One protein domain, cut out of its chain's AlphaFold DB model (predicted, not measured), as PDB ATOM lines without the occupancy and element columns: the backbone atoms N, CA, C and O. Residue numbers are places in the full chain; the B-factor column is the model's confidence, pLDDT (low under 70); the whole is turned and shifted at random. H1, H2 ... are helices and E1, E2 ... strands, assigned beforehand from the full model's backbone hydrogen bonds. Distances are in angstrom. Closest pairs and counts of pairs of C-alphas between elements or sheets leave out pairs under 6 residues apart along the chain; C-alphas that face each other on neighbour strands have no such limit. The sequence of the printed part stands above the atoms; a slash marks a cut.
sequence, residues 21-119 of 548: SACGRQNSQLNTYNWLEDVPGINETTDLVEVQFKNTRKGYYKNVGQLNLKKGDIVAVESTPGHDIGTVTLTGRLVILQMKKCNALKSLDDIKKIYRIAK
ATOM      1  N   SER A  21      32.229 -26.946 -37.658       50.69
ATOM      2  CA  SER A  21      32.745 -28.175 -38.275       50.69
ATOM      3  C   SER A  21      32.145 -29.472 -37.711       50.69
ATOM      4  O   SER A  21      32.083 -30.474 -38.424       50.69
ATOM      5  N   ALA A  22      31.663 -29.477 -36.465       45.97
ATOM      6  CA  ALA A  22      30.997 -30.630 -35.863       45.97
ATOM      7  C   ALA A  22      29.460 -30.591 -36.007       45.97
ATOM      8  O   ALA A  22      28.820 -31.643 -35.895       45.97
ATOM      9  N   CYS A  23      28.873 -29.440 -36.374       47.09
ATOM     10  CA  CYS A  23      27.461 -29.226 -36.747       47.09
ATOM     11  C   CYS A  23      27.056 -29.858 -38.096       47.09
ATOM     12  O   CYS A  23      26.303 -29.276 -38.873       47.09
ATOM     13  N   GLY A  24      27.528 -31.062 -38.414       47.75
ATOM     14  CA  GLY A  24      27.071 -31.778 -39.603       47.75
ATOM     15  C   GLY A  24      25.692 -32.404 -39.379       47.75
ATOM     16  O   GLY A  24      25.533 -33.244 -38.489       47.75
ATOM     17  N   ARG A  25      24.698 -32.087 -40.228       44.50
ATOM     18  CA  ARG A  25      23.527 -32.966 -40.418       44.50
ATOM     19  C   ARG A  25      24.035 -34.295 -40.976       44.50
ATOM     20  O   ARG A  25      24.280 -34.413 -42.172       44.50
ATOM     21  N   GLN A  26      24.230 -35.284 -40.113       51.94
ATOM     22  CA  GLN A  26      24.584 -36.636 -40.537       51.94
ATOM     23  C   GLN A  26      23.351 -37.531 -40.474       51.94
ATOM     24  O   GLN A  26      22.714 -37.665 -39.432       51.94
ATOM     25  N   ASN A  27      23.043 -38.155 -41.611       55.59
ATOM     26  CA  ASN A  27      21.909 -39.062 -41.797       55.59
ATOM     27  C   ASN A  27      22.156 -40.470 -41.208       55.59
ATOM     28  O   ASN A  27      21.353 -41.375 -41.425       55.59
ATOM     29  N   SER A  28      23.276 -40.694 -40.508       59.56
ATOM     30  CA  SER A  28      23.607 -41.983 -39.900       59.56
ATOM     31  C   SER A  28      23.021 -42.115 -38.491       59.56
ATOM     32  O   SER A  28      22.999 -41.177 -37.694       59.56
ATOM     33  N   GLN A  29      22.550 -43.321 -38.164       62.00
ATOM     34  CA  GLN A  29      22.109 -43.669 -36.808       62.00
ATOM     35  C   GLN A  29      23.294 -43.533 -35.828       62.00
ATOM     36  O   GLN A  29      24.427 -43.724 -36.241       62.00
ATOM     37  N   LEU A  30      23.079 -43.261 -34.532       66.44
ATOM     38  CA  LEU A  30      24.155 -43.190 -33.511       66.44
ATOM     39  C   LEU A  30      25.247 -42.116 -33.730       66.44
ATOM     40  O   LEU A  30      26.404 -42.327 -33.354       66.44
ATOM     41  N   ASN A  31      24.917 -40.955 -34.292       66.88
ATOM     42  CA  ASN A  31      25.891 -39.869 -34.365       66.88
ATOM     43  C   ASN A  31      26.299 -39.407 -32.952       66.88
ATOM     44  O   ASN A  31      25.443 -39.151 -32.101       66.88
ATOM     45  N   THR A  32      27.603 -39.289 -32.718       65.69
ATOM     46  CA  THR A  32      28.138 -38.606 -31.543       65.69
ATOM     47  C   THR A  32      28.725 -37.280 -32.004       65.69
ATOM     48  O   THR A  32      29.532 -37.219 -32.938       65.69
ATOM     49  N   TYR A  33      28.295 -36.204 -31.356       69.62
ATOM     50  CA  TYR A  33      28.788 -34.871 -31.644       69.62
ATOM     51  C   TYR A  33      30.206 -34.699 -31.088       69.62
ATOM     52  O   TYR A  33      30.427 -34.944 -29.899       69.62
ATOM     53  N   ASN A  34      31.159 -34.276 -31.928       72.81
ATOM     54  CA  ASN A  34      32.503 -33.940 -31.463       72.81
ATOM     55  C   ASN A  34      32.522 -32.497 -30.942       72.81
ATOM     56  O   ASN A  34      32.805 -31.559 -31.675       72.81
ATOM     57  N   TRP A  35      32.201 -32.317 -29.662       73.44
ATOM     58  CA  TRP A  35      32.239 -31.006 -29.003       73.44
ATOM     59  C   TRP A  35      33.654 -30.564 -28.592       73.44
ATOM     60  O   TRP A  35      33.809 -29.474 -28.045       73.44
ATOM     61  N   LEU A  36      34.682 -31.385 -28.843       72.06
ATOM     62  CA  LEU A  36      36.088 -31.044 -28.609       72.06
ATOM     63  C   LEU A  36      36.871 -30.764 -29.903       72.06
ATOM     64  O   LEU A  36      38.079 -30.574 -29.820       72.06
ATOM     65  N   GLU A  37      36.218 -30.718 -31.068       69.19
ATOM     66  CA  GLU A  37      36.899 -30.502 -32.357       69.19
ATOM     67  C   GLU A  37      37.710 -29.193 -32.380       69.19
ATOM     68  O   GLU A  37      38.825 -29.171 -32.887       69.19
ATOM     69  N   ASP A  38      37.192 -28.124 -31.763       68.88
ATOM     70  CA  ASP A  38      37.835 -26.800 -31.744       68.88
ATOM     71  C   ASP A  38      39.038 -26.703 -30.793       68.88
ATOM     72  O   ASP A  38      39.695 -25.663 -30.721       68.88
ATOM     73  N   VAL A  39      39.330 -27.753 -30.017       71.56
ATOM     74  CA  VAL A  39      40.442 -27.728 -29.067       71.56
ATOM     75  C   VAL A  39      41.695 -28.316 -29.733       71.56
ATOM     76  O   VAL A  39      41.739 -29.520 -30.010       71.56
ATOM     77  N   PRO A  40      42.741 -27.503 -29.975       69.25
ATOM     78  CA  PRO A  40      43.947 -27.962 -30.657       69.25
ATOM     79  C   PRO A  40      44.657 -29.073 -29.862       69.25
ATOM     80  O   PRO A  40      44.746 -29.013 -28.636       69.25
ATOM     81  N   GLY A  41      45.156 -30.099 -30.562       67.19
ATOM     82  CA  GLY A  41      45.918 -31.220 -29.986       67.19
ATOM     83  C   GLY A  41      45.096 -32.413 -29.466       67.19
ATOM     84  O   GLY A  41      45.667 -33.455 -29.135       67.19
ATOM     85  N   ILE A  42      43.758 -32.337 -29.429       67.31
ATOM     86  CA  ILE A  42      42.921 -33.452 -28.929       67.31
ATOM     87  C   ILE A  42      42.866 -34.656 -29.866       67.31
ATOM     88  O   ILE A  42      42.791 -35.799 -29.398       67.31
ATOM     89  N   ASN A  43      42.931 -34.413 -31.174       63.22
ATOM     90  CA  ASN A  43      42.918 -35.475 -32.177       63.22
ATOM     91  C   ASN A  43      44.204 -36.324 -32.126       63.22
ATOM     92  O   ASN A  43      44.162 -37.502 -32.460       63.22
ATOM     93  N   GLU A  44      45.305 -35.764 -31.613       63.47
ATOM     94  CA  GLU A  44      46.613 -36.424 -31.471       63.47
ATOM     95  C   GLU A  44      46.805 -37.101 -30.104       63.47
ATOM     96  O   GLU A  44      47.787 -37.799 -29.878       63.47
ATOM     97  N   THR A  45      45.868 -36.927 -29.164       65.94
ATOM     98  CA  THR A  45      46.035 -37.424 -27.786       65.94
ATOM     99  C   THR A  45      45.963 -38.955 -27.692       65.94
ATOM    100  O   THR A  45      46.414 -39.535 -26.703       65.94
ATOM    101  N   THR A  46      45.335 -39.631 -28.661       72.38
ATOM    102  CA  THR A  46      45.085 -41.079 -28.593       72.38
ATOM    103  C   THR A  46      45.012 -41.732 -29.968       72.38
ATOM    104  O   THR A  46      44.261 -41.268 -30.820       72.38
ATOM    105  N   ASP A  47      45.620 -42.911 -30.110       82.69
ATOM    106  CA  ASP A  47      45.553 -43.737 -31.331       82.69
ATOM    107  C   ASP A  47      44.233 -44.517 -31.492       82.69
ATOM    108  O   ASP A  47      44.101 -45.363 -32.378       82.69
ATOM    109  N   LEU A  48      43.262 -44.316 -30.599       86.81
ATOM    110  CA  LEU A  48      41.987 -45.027 -30.622       86.81
ATOM    111  C   LEU A  48      40.967 -44.285 -31.480       86.81
ATOM    112  O   LEU A  48      40.830 -43.065 -31.402       86.81
ATOM    113  N   VAL A  49      40.210 -45.052 -32.259       88.19
ATOM    114  CA  VAL A  49      39.215 -44.539 -33.201       88.19
ATOM    115  C   VAL A  49      37.913 -45.318 -33.044       88.19
ATOM    116  O   VAL A  49      37.915 -46.546 -32.922       88.19
ATOM    117  N   GLU A  50      36.787 -44.606 -33.048       88.06
ATOM    118  CA  GLU A  50      35.458 -45.212 -33.128       88.06
ATOM    119  C   GLU A  50      35.066 -45.366 -34.600       88.06
ATOM    120  O   GLU A  50      35.011 -44.389 -35.351       88.06
ATOM    121  N   VAL A  51      34.772 -46.601 -35.001       89.00
ATOM    122  CA  VAL A  51      34.310 -46.934 -36.348       89.00
ATOM    123  C   VAL A  51      32.889 -47.468 -36.261       89.00
ATOM    124  O   VAL A  51      32.576 -48.386 -35.495       89.00
ATOM    125  N   GLN A  52      32.013 -46.885 -37.066       87.62
ATOM    126  CA  GLN A  52      30.639 -47.313 -37.227       87.62
ATOM    127  C   GLN A  52      30.483 -48.187 -38.470       87.62
ATOM    128  O   GLN A  52      30.945 -47.852 -39.558       87.62
ATOM    129  N   PHE A  53      29.758 -49.285 -38.303       87.31
ATOM    130  CA  PHE A  53      29.343 -50.178 -39.376       87.31
ATOM    131  C   PHE A  53      27.872 -49.950 -39.722       87.31
ATOM    132  O   PHE A  53      27.218 -49.039 -39.204       87.31
ATOM    133  N   LYS A  54      27.324 -50.807 -40.586       80.25
ATOM    134  CA  LYS A  54      25.906 -50.781 -40.935       80.25
ATOM    135  C   LYS A  54      25.030 -50.778 -39.666       80.25
ATOM    136  O   LYS A  54      25.272 -51.495 -38.691       80.25
ATOM    137  N   ASN A  55      23.978 -49.957 -39.693       75.88
ATOM    138  CA  ASN A  55      23.002 -49.788 -38.615       75.88
ATOM    139  C   ASN A  55      23.621 -49.317 -37.279       75.88
ATOM    140  O   ASN A  55      24.174 -48.222 -37.174       75.88
ATOM    141  N   THR A  56      23.463 -50.119 -36.221       73.81
ATOM    142  CA  THR A  56      23.766 -49.751 -34.832       73.81
ATOM    143  C   THR A  56      25.065 -50.364 -34.308       73.81
ATOM    144  O   THR A  56      25.299 -50.351 -33.100       73.81
ATOM    145  N   ARG A  57      25.876 -50.985 -35.172       80.56
ATOM    146  CA  ARG A  57      27.124 -51.638 -34.768       80.56
ATOM    147  C   ARG A  57      28.251 -50.604 -34.762       80.56
ATOM    148  O   ARG A  57      28.596 -50.055 -35.802       80.56
ATOM    149  N   LYS A  58      28.822 -50.358 -33.586       83.69
ATOM    150  CA  LYS A  58      30.037 -49.560 -33.393       83.69
ATOM    151  C   LYS A  58      31.141 -50.443 -32.831       83.69
ATOM    152  O   LYS A  58      30.860 -51.320 -32.013       83.69
ATOM    153  N   GLY A  59      32.365 -50.216 -33.280       85.88
ATOM    154  CA  GLY A  59      33.563 -50.859 -32.763       85.88
ATOM    155  C   GLY A  59      34.644 -49.825 -32.480       85.88
ATOM    156  O   GLY A  59      34.690 -48.773 -33.116       85.88
ATOM    157  N   TYR A  60      35.502 -50.137 -31.517       89.12
ATOM    158  CA  TYR A  60      36.689 -49.348 -31.216       89.12
ATOM    159  C   TYR A  60      37.900 -50.059 -31.800       89.12
ATOM    160  O   TYR A  60      38.020 -51.278 -31.657       89.12
ATOM    161  N   TYR A  61      38.765 -49.299 -32.460       89.94
ATOM    162  CA  TYR A  61      39.931 -49.821 -33.161       89.94
ATOM    163  C   TYR A  61      41.169 -48.981 -32.858       89.94
ATOM    164  O   TYR A  61      41.067 -47.787 -32.575       89.94
ATOM    165  N   LYS A  62      42.343 -49.611 -32.939       89.38
ATOM    166  CA  LYS A  62      43.640 -48.947 -32.782       89.38
ATOM    167  C   LYS A  62      44.230 -48.584 -34.145       89.38
ATOM    168  O   LYS A  62      44.376 -49.443 -35.018       89.38
ATOM    169  N   ASN A  63      44.607 -47.324 -34.312       88.69
ATOM    170  CA  ASN A  63      45.301 -46.808 -35.485       88.69
ATOM    171  C   ASN A  63      46.812 -47.056 -35.360       88.69
ATOM    172  O   ASN A  63      47.561 -46.200 -34.905       88.69
ATOM    173  N   VAL A  64      47.267 -48.253 -35.736       82.62
ATOM    174  CA  VAL A  64      48.696 -48.619 -35.646       82.62
ATOM    175  C   VAL A  64      49.540 -47.912 -36.711       82.62
ATOM    176  O   VAL A  64      50.717 -47.660 -36.486       82.62
ATOM    177  N   GLY A  65      48.948 -47.573 -37.857       76.69
ATOM    178  CA  GLY A  65      49.654 -46.953 -38.979       76.69
ATOM    179  C   GLY A  65      49.802 -45.434 -38.898       76.69
ATOM    180  O   GLY A  65      50.202 -44.849 -39.898       76.69
ATOM    181  N   GLN A  66      49.420 -44.797 -37.778       78.62
ATOM    182  CA  GLN A  66      49.382 -43.330 -37.622       78.62
ATOM    183  C   GLN A  66      48.742 -42.618 -38.828       78.62
ATOM    184  O   GLN A  66      49.186 -41.568 -39.287       78.62
ATOM    185  N   LEU A  67      47.680 -43.217 -39.370       82.44
ATOM    186  CA  LEU A  67      46.957 -42.649 -40.499       82.44
ATOM    187  C   LEU A  67      46.258 -41.364 -40.047       82.44
ATOM    188  O   LEU A  67      45.661 -41.339 -38.969       82.44
ATOM    189  N   ASN A  68      46.288 -40.321 -40.876       82.62
ATOM    190  CA  ASN A  68      45.556 -39.085 -40.607       82.62
ATOM    191  C   ASN A  68      44.059 -39.302 -40.883       82.62
ATOM    192  O   ASN A  68      43.585 -39.063 -41.992       82.62
ATOM    193  N   LEU A  69      43.351 -39.845 -39.890       83.12
ATOM    194  CA  LEU A  69      41.934 -40.189 -39.969       83.12
ATOM    195  C   LEU A  69      41.069 -39.017 -39.512       83.12
ATOM    196  O   LEU A  69      41.234 -38.502 -38.404       83.12
ATOM    197  N   LYS A  70      40.096 -38.648 -40.341       81.88
ATOM    198  CA  LYS A  70      39.085 -37.637 -40.035       81.88
ATOM    199  C   LYS A  70      37.711 -38.277 -39.873       81.88
ATOM    200  O   LYS A  70      37.432 -39.380 -40.348       81.88
ATOM    201  N   LYS A  71      36.815 -37.563 -39.189       82.00
ATOM    202  CA  LYS A  71      35.408 -37.964 -39.084       82.00
ATOM    203  C   LYS A  71      34.795 -38.056 -40.486       82.00
ATOM    204  O   LYS A  71      34.825 -37.090 -41.239       82.00
ATOM    205  N   GLY A  72      34.182 -39.195 -40.796       82.56
ATOM    206  CA  GLY A  72      33.561 -39.479 -42.092       82.56
ATOM    207  C   GLY A  72      34.412 -40.324 -43.038       82.56
ATOM    208  O   GLY A  72      33.864 -40.841 -44.012       82.56
ATOM    209  N   ASP A  73      35.696 -40.536 -42.740       88.00
ATOM    210  CA  ASP A  73      36.550 -41.381 -43.571       88.00
ATOM    211  C   ASP A  73      36.091 -42.840 -43.523       88.00
ATOM    212  O   ASP A  73      35.691 -43.362 -42.478       88.00
ATOM    213  N   ILE A  74      36.149 -43.514 -44.670       90.62
ATOM    214  CA  ILE A  74      35.819 -44.934 -44.780       90.62
ATOM    215  C   ILE A  74      37.112 -45.734 -44.652       90.62
ATOM    216  O   ILE A  74      38.061 -45.535 -45.411       90.62
ATOM    217  N   VAL A  75      37.152 -46.650 -43.690       92.31
ATOM    218  CA  VAL A  75      38.351 -47.404 -43.317       92.31
ATOM    219  C   VAL A  75      38.112 -48.907 -43.375       92.31
ATOM    220  O   VAL A  75      37.021 -49.396 -43.074       92.31
ATOM    221  N   ALA A  76      39.164 -49.635 -43.743       92.69
ATOM    222  CA  ALA A  76      39.228 -51.085 -43.662       92.69
ATOM    223  C   ALA A  76      39.819 -51.493 -42.305       92.69
ATOM    224  O   ALA A  76      40.955 -51.139 -41.966       92.69
ATOM    225  N   VAL A  77      39.045 -52.248 -41.534       91.56
ATOM    226  CA  VAL A  77      39.377 -52.671 -40.171       91.56
ATOM    227  C   VAL A  77      39.525 -54.181 -40.071       91.56
ATOM    228  O   VAL A  77      38.945 -54.935 -40.851       91.56
ATOM    229  N   GLU A  78      40.283 -54.628 -39.081       90.50
ATOM    230  CA  GLU A  78      40.468 -56.042 -38.790       90.50
ATOM    231  C   GLU A  78      39.182 -56.695 -38.265       90.50
ATOM    232  O   GLU A  78      38.516 -56.207 -37.344       90.50
ATOM    233  N   SER A  79      38.830 -57.837 -38.856       86.56
ATOM    234  CA  SER A  79      37.703 -58.673 -38.460       86.56
ATOM    235  C   SER A  79      38.145 -60.129 -38.318       86.56
ATOM    236  O   SER A  79      39.180 -60.563 -38.807       86.56
ATOM    237  N   THR A  80      37.348 -60.917 -37.605       82.94
ATOM    238  CA  THR A  80      37.643 -62.331 -37.362       82.94
ATOM    239  C   THR A  80      36.561 -63.166 -38.047       82.94
ATOM    240  O   THR A  80      35.469 -63.303 -37.480       82.94
ATOM    241  N   PRO A  81      36.801 -63.733 -39.244       81.31
ATOM    242  CA  PRO A  81      37.974 -63.612 -40.127       81.31
ATOM    243  C   PRO A  81      37.905 -62.416 -41.104       81.31
ATOM    244  O   PRO A  81      36.816 -61.942 -41.428       81.31
ATOM    245  N   GLY A  82      39.055 -61.991 -41.635       84.50
ATOM    246  CA  GLY A  82      39.167 -61.035 -42.746       84.50
ATOM    247  C   GLY A  82      39.134 -59.561 -42.335       84.50
ATOM    248  O   GLY A  82      39.609 -59.178 -41.270       84.50
ATOM    249  N   HIS A  83      38.560 -58.730 -43.195       88.25
ATOM    250  CA  HIS A  83      38.508 -57.279 -43.066       88.25
ATOM    251  C   HIS A  83      37.057 -56.818 -43.199       88.25
ATOM    252  O   HIS A  83      36.231 -57.449 -43.867       88.25
ATOM    253  N   ASP A  84      36.725 -55.734 -42.516       90.38
ATOM    254  CA  ASP A  84      35.408 -55.116 -42.576       90.38
ATOM    255  C   ASP A  84      35.540 -53.637 -42.931       90.38
ATOM    256  O   ASP A  84      36.594 -53.035 -42.728       90.38
ATOM    257  N   ILE A  85      34.483 -53.055 -43.486       91.56
ATOM    258  CA  ILE A  85      34.496 -51.673 -43.968       91.56
ATOM    259  C   ILE A  85      33.524 -50.869 -43.120       91.56
ATOM    260  O   ILE A  85      32.350 -51.220 -42.989       91.56
ATOM    261  N   GLY A  86      34.022 -49.787 -42.531       90.25
ATOM    262  CA  GLY A  86      33.235 -48.913 -41.673       90.25
ATOM    263  C   GLY A  86      33.623 -47.452 -41.832       90.25
ATOM    264  O   GLY A  86      34.641 -47.119 -42.432       90.25
ATOM    265  N   THR A  87      32.789 -46.573 -41.294       90.25
ATOM    266  CA  THR A  87      32.986 -45.124 -41.326       90.25
ATOM    267  C   THR A  87      33.469 -44.641 -39.967       90.25
ATOM    268  O   THR A  87      32.889 -44.987 -38.938       90.25
ATOM    269  N   VAL A  88      34.513 -43.820 -39.951       88.81
ATOM    270  CA  VAL A  88      35.040 -43.203 -38.732       88.81
ATOM    271  C   VAL A  88      34.033 -42.188 -38.191       88.81
ATOM    272  O   VAL A  88      33.661 -41.237 -38.882       88.81
ATOM    273  N   THR A  89      33.585 -42.372 -36.949       84.25
ATOM    274  CA  THR A  89      32.629 -41.465 -36.290       84.25
ATOM    275  C   THR A  89      33.287 -40.520 -35.302       84.25
ATOM    276  O   THR A  89      32.887 -39.358 -35.239       84.25
ATOM    277  N   LEU A  90      34.269 -41.002 -34.537       82.94
ATOM    278  CA  LEU A  90      35.001 -40.221 -33.541       82.94
ATOM    279  C   LEU A  90      36.486 -40.578 -33.544       82.94
ATOM    280  O   LEU A  90      36.858 -41.744 -33.681       82.94
ATOM    281  N   THR A  91      37.308 -39.568 -33.292       84.19
ATOM    282  CA  THR A  91      38.760 -39.654 -33.120       84.19
ATOM    283  C   THR A  91      39.172 -38.940 -31.827       84.19
ATOM    284  O   THR A  91      38.382 -38.210 -31.217       84.19
ATOM    285  N   GLY A  92      40.397 -39.191 -31.361       82.19
ATOM    286  CA  GLY A  92      40.977 -38.496 -30.211       82.19
ATOM    287  C   GLY A  92      40.359 -38.858 -28.853       82.19
ATOM    288  O   GLY A  92      39.716 -39.896 -28.659       82.19
ATOM    289  N   ARG A  93      40.542 -37.961 -27.874       79.50
ATOM    290  CA  ARG A  93      40.207 -38.201 -26.455       79.50
ATOM    291  C   ARG A  93      38.742 -38.578 -26.195       79.50
ATOM    292  O   ARG A  93      38.459 -39.266 -25.209       79.50
ATOM    293  N   LEU A  94      37.817 -38.172 -27.066       79.25
ATOM    294  CA  LEU A  94      36.396 -38.523 -26.960       79.25
ATOM    295  C   LEU A  94      36.144 -40.025 -26.994       79.25
ATOM    296  O   LEU A  94      35.239 -40.502 -26.308       79.25
ATOM    297  N   VAL A  95      36.956 -40.773 -27.739       82.25
ATOM    298  CA  VAL A  95      36.813 -42.226 -27.855       82.25
ATOM    299  C   VAL A  95      36.957 -42.882 -26.480       82.25
ATOM    300  O   VAL A  95      36.139 -43.717 -26.103       82.25
ATOM    301  N   ILE A  96      37.909 -42.422 -25.663       81.38
ATOM    302  CA  ILE A  96      38.109 -42.927 -24.295       81.38
ATOM    303  C   ILE A  96      36.900 -42.626 -23.404       81.38
ATOM    304  O   ILE A  96      36.469 -43.488 -22.635       81.38
ATOM    305  N   LEU A  97      36.342 -41.416 -23.484       80.38
ATOM    306  CA  LEU A  97      35.157 -41.046 -22.701       80.38
ATOM    307  C   LEU A  97      33.945 -41.899 -23.094       80.38
ATOM    308  O   LEU A  97      33.205 -42.364 -22.226       80.38
ATOM    309  N   GLN A  98      33.784 -42.165 -24.389       78.31
ATOM    310  CA  GLN A  98      32.711 -43.006 -24.903       78.31
ATOM    311  C   GLN A  98      32.886 -44.477 -24.494       78.31
ATOM    312  O   GLN A  98      31.919 -45.123 -24.084       78.31
ATOM    313  N   MET A  99      34.117 -44.995 -24.510       78.62
ATOM    314  CA  MET A  99      34.435 -46.334 -24.005       78.62
ATOM    315  C   MET A  99      34.101 -46.480 -22.517       78.62
ATOM    316  O   MET A  99      33.497 -47.484 -22.130       78.62
ATOM    317  N   LYS A 100      34.426 -45.465 -21.700       79.44
ATOM    318  CA  LYS A 100      34.063 -45.420 -20.273       79.44
ATOM    319  C   LYS A 100      32.547 -45.422 -20.077       79.44
ATOM    320  O   LYS A 100      32.041 -46.213 -19.291       79.44
ATOM    321  N   LYS A 101      31.809 -44.598 -20.832       75.25
ATOM    322  CA  LYS A 101      30.338 -44.536 -20.766       75.25
ATOM    323  C   LYS A 101      29.677 -45.868 -21.124       75.25
ATOM    324  O   LYS A 101      28.693 -46.257 -20.505       75.25
ATOM    325  N   CYS A 102      30.199 -46.559 -22.133       64.38
ATOM    326  CA  CYS A 102      29.651 -47.831 -22.596       64.38
ATOM    327  C   CYS A 102      30.098 -49.036 -21.750       64.38
ATOM    328  O   CYS A 102      29.775 -50.161 -22.130       64.38
ATOM    329  N   ASN A 103      30.848 -48.833 -20.653       64.06
ATOM    330  CA  ASN A 103      31.478 -49.901 -19.865       64.06
ATOM    331  C   ASN A 103      32.227 -50.926 -20.744       64.06
ATOM    332  O   ASN A 103      32.325 -52.107 -20.425       64.06
ATOM    333  N   ALA A 104      32.760 -50.469 -21.882       57.62
ATOM    334  CA  ALA A 104      33.375 -51.307 -22.905       57.62
ATOM    335  C   ALA A 104      34.899 -51.391 -22.733       57.62
ATOM    336  O   ALA A 104      35.623 -51.553 -23.715       57.62
ATOM    337  N   LEU A 105      35.391 -51.269 -21.495       54.56
ATOM    338  CA  LEU A 105      36.786 -51.526 -21.140       54.56
ATOM    339  C   LEU A 105      37.043 -53.036 -21.194       54.56
ATOM    340  O   LEU A 105      37.219 -53.705 -20.180       54.56
ATOM    341  N   LYS A 106      37.051 -53.583 -22.407       54.59
ATOM    342  CA  LYS A 106      37.892 -54.741 -22.683       54.59
ATOM    343  C   LYS A 106      39.347 -54.300 -22.525       54.59
ATOM    344  O   LYS A 106      39.653 -53.118 -22.704       54.59
ATOM    345  N   SER A 107      40.223 -55.229 -22.159       58.00
ATOM    346  CA  SER A 107      41.665 -54.984 -22.131       58.00
ATOM    347  C   SER A 107      42.104 -54.294 -23.428       58.00
ATOM    348  O   SER A 107      41.633 -54.640 -24.513       58.00
ATOM    349  N   LEU A 108      42.994 -53.304 -23.314       61.84
ATOM    350  CA  LEU A 108      43.542 -52.564 -24.461       61.84
ATOM    351  C   LEU A 108      44.166 -53.503 -25.516       61.84
ATOM    352  O   LEU A 108      44.226 -53.141 -26.689       61.84
ATOM    353  N   ASP A 109      44.556 -54.711 -25.103       61.44
ATOM    354  CA  ASP A 109      45.155 -55.747 -25.945       61.44
ATOM    355  C   ASP A 109      44.153 -56.537 -26.813       61.44
ATOM    356  O   ASP A 109      44.566 -57.119 -27.810       61.44
ATOM    357  N   ASP A 110      42.843 -56.532 -26.510       74.00
ATOM    358  CA  ASP A 110      41.799 -57.169 -27.356       74.00
ATOM    359  C   ASP A 110      41.232 -56.193 -28.416       74.00
ATOM    360  O   ASP A 110      40.250 -56.477 -29.110       74.00
ATOM    361  N   ILE A 111      41.815 -54.994 -28.538       81.81
ATOM    362  CA  ILE A 111      41.364 -53.979 -29.493       81.81
ATOM    363  C   ILE A 111      41.980 -54.253 -30.868       81.81
ATOM    364  O   ILE A 111      43.192 -54.197 -31.067       81.81
ATOM    365  N   LYS A 112      41.103 -54.499 -31.841       88.00
ATOM    366  CA  LYS A 112      41.461 -54.769 -33.239       88.00
ATOM    367  C   LYS A 112      42.079 -53.552 -33.926       88.00
ATOM    368  O   LYS A 112      41.844 -52.406 -33.531       88.00
ATOM    369  N   LYS A 113      42.845 -53.786 -34.990       90.44
ATOM    370  CA  LYS A 113      43.601 -52.731 -35.681       90.44
ATOM    371  C   LYS A 113      42.855 -52.178 -36.900       90.44
ATOM    372  O   LYS A 113      42.053 -52.868 -37.531       90.44
ATOM    373  N   ILE A 114      43.134 -50.920 -37.242       91.62
ATOM    374  CA  ILE A 114      42.783 -50.333 -38.543       91.62
ATOM    375  C   ILE A 114      43.927 -50.626 -39.512       91.62
ATOM    376  O   ILE A 114      45.081 -50.353 -39.187       91.62
ATOM    377  N   TYR A 115      43.616 -51.164 -40.693       87.81
ATOM    378  CA  TYR A 115      44.635 -51.455 -41.701       87.81
ATOM    379  C   TYR A 115      44.949 -50.241 -42.570       87.81
ATOM    380  O   TYR A 115      46.113 -49.895 -42.749       87.81
ATOM    381  N   ARG A 116      43.917 -49.632 -43.170       89.44
ATOM    382  CA  ARG A 116      44.063 -48.553 -44.160       89.44
ATOM    383  C   ARG A 116      42.746 -47.820 -44.410       89.44
ATOM    384  O   ARG A 116      41.675 -48.331 -44.082       89.44
ATOM    385  N   ILE A 117      42.833 -46.669 -45.070       90.50
ATOM    386  CA  ILE A 117      41.687 -46.038 -45.739       90.50
ATOM    387  C   ILE A 117      41.200 -46.984 -46.853       90.50
ATOM    388  O   ILE A 117      42.013 -47.635 -47.519       90.50
ATOM    389  N   ALA A 118      39.882 -47.123 -47.002       90.69
ATOM    390  CA  ALA A 118      39.279 -48.062 -47.943       90.69
ATOM    391  C   ALA A 118      39.673 -47.725 -49.391       90.69
ATOM    392  O   ALA A 118      39.550 -46.582 -49.826       90.69
ATOM    393  N   LYS A 119      40.143 -48.732 -50.138       91.75
ATOM    394  CA  LYS A 119      40.447 -48.595 -51.571       91.75
ATOM    395  C   LYS A 119      39.165 -48.688 -52.398       91.75
ATOM    396  O   LYS A 119      38.191 -49.301 -51.963       91.75
TER     397      LYS A 119
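AT A GLANCE: This is residues 21 to 119 of the 548 residues of the protein "PSP1 C-terminal domain-containing protein" of Prevotella micans F0438 (UniProt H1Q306). With little regular structure, a strongly twisted antiparallel sheet, E2 E1 E4 E3 E5, folds back on itself at E4, with one helix, H1, over E1. The 99 printed residues, 37 in named elements E1 E2 E3 E4 H1 E5, are mixed in class and compact, radius of gyration of the C-alphas 12.8 A, spans 37 by 28 by 26 A.

HOW THE PARTS SIT: E4, residues 83 to 91, bends by 67 degrees at residue 87. Its hairpin with E3, residues 74 to 78, has N 75 and O 86 within hydrogen-bond range, 2.8 A. H1, residues 93 to 101, is on the sheet; the closest C-alphas are Val 95 and Glu 50 of E1, residues 48 to 52, 6.2 A.

IN THESE COORDINATES: E1 begins at C-alpha 48 (41.987, -45.027, -30.622). E2 is residues 58 to 62. E5, residues 114 to 117, ends at C-alpha 117 (41.687, -46.038, -45.739).

THE WHOLE: The printed part has no cut; links E2 to E3 and H1 to E5 are long. The model's confidence is low, with pLDDT under 70, in 29 printed residues: residues 21 to 33, 37 to 38, 40 to 45 and 102 to 109.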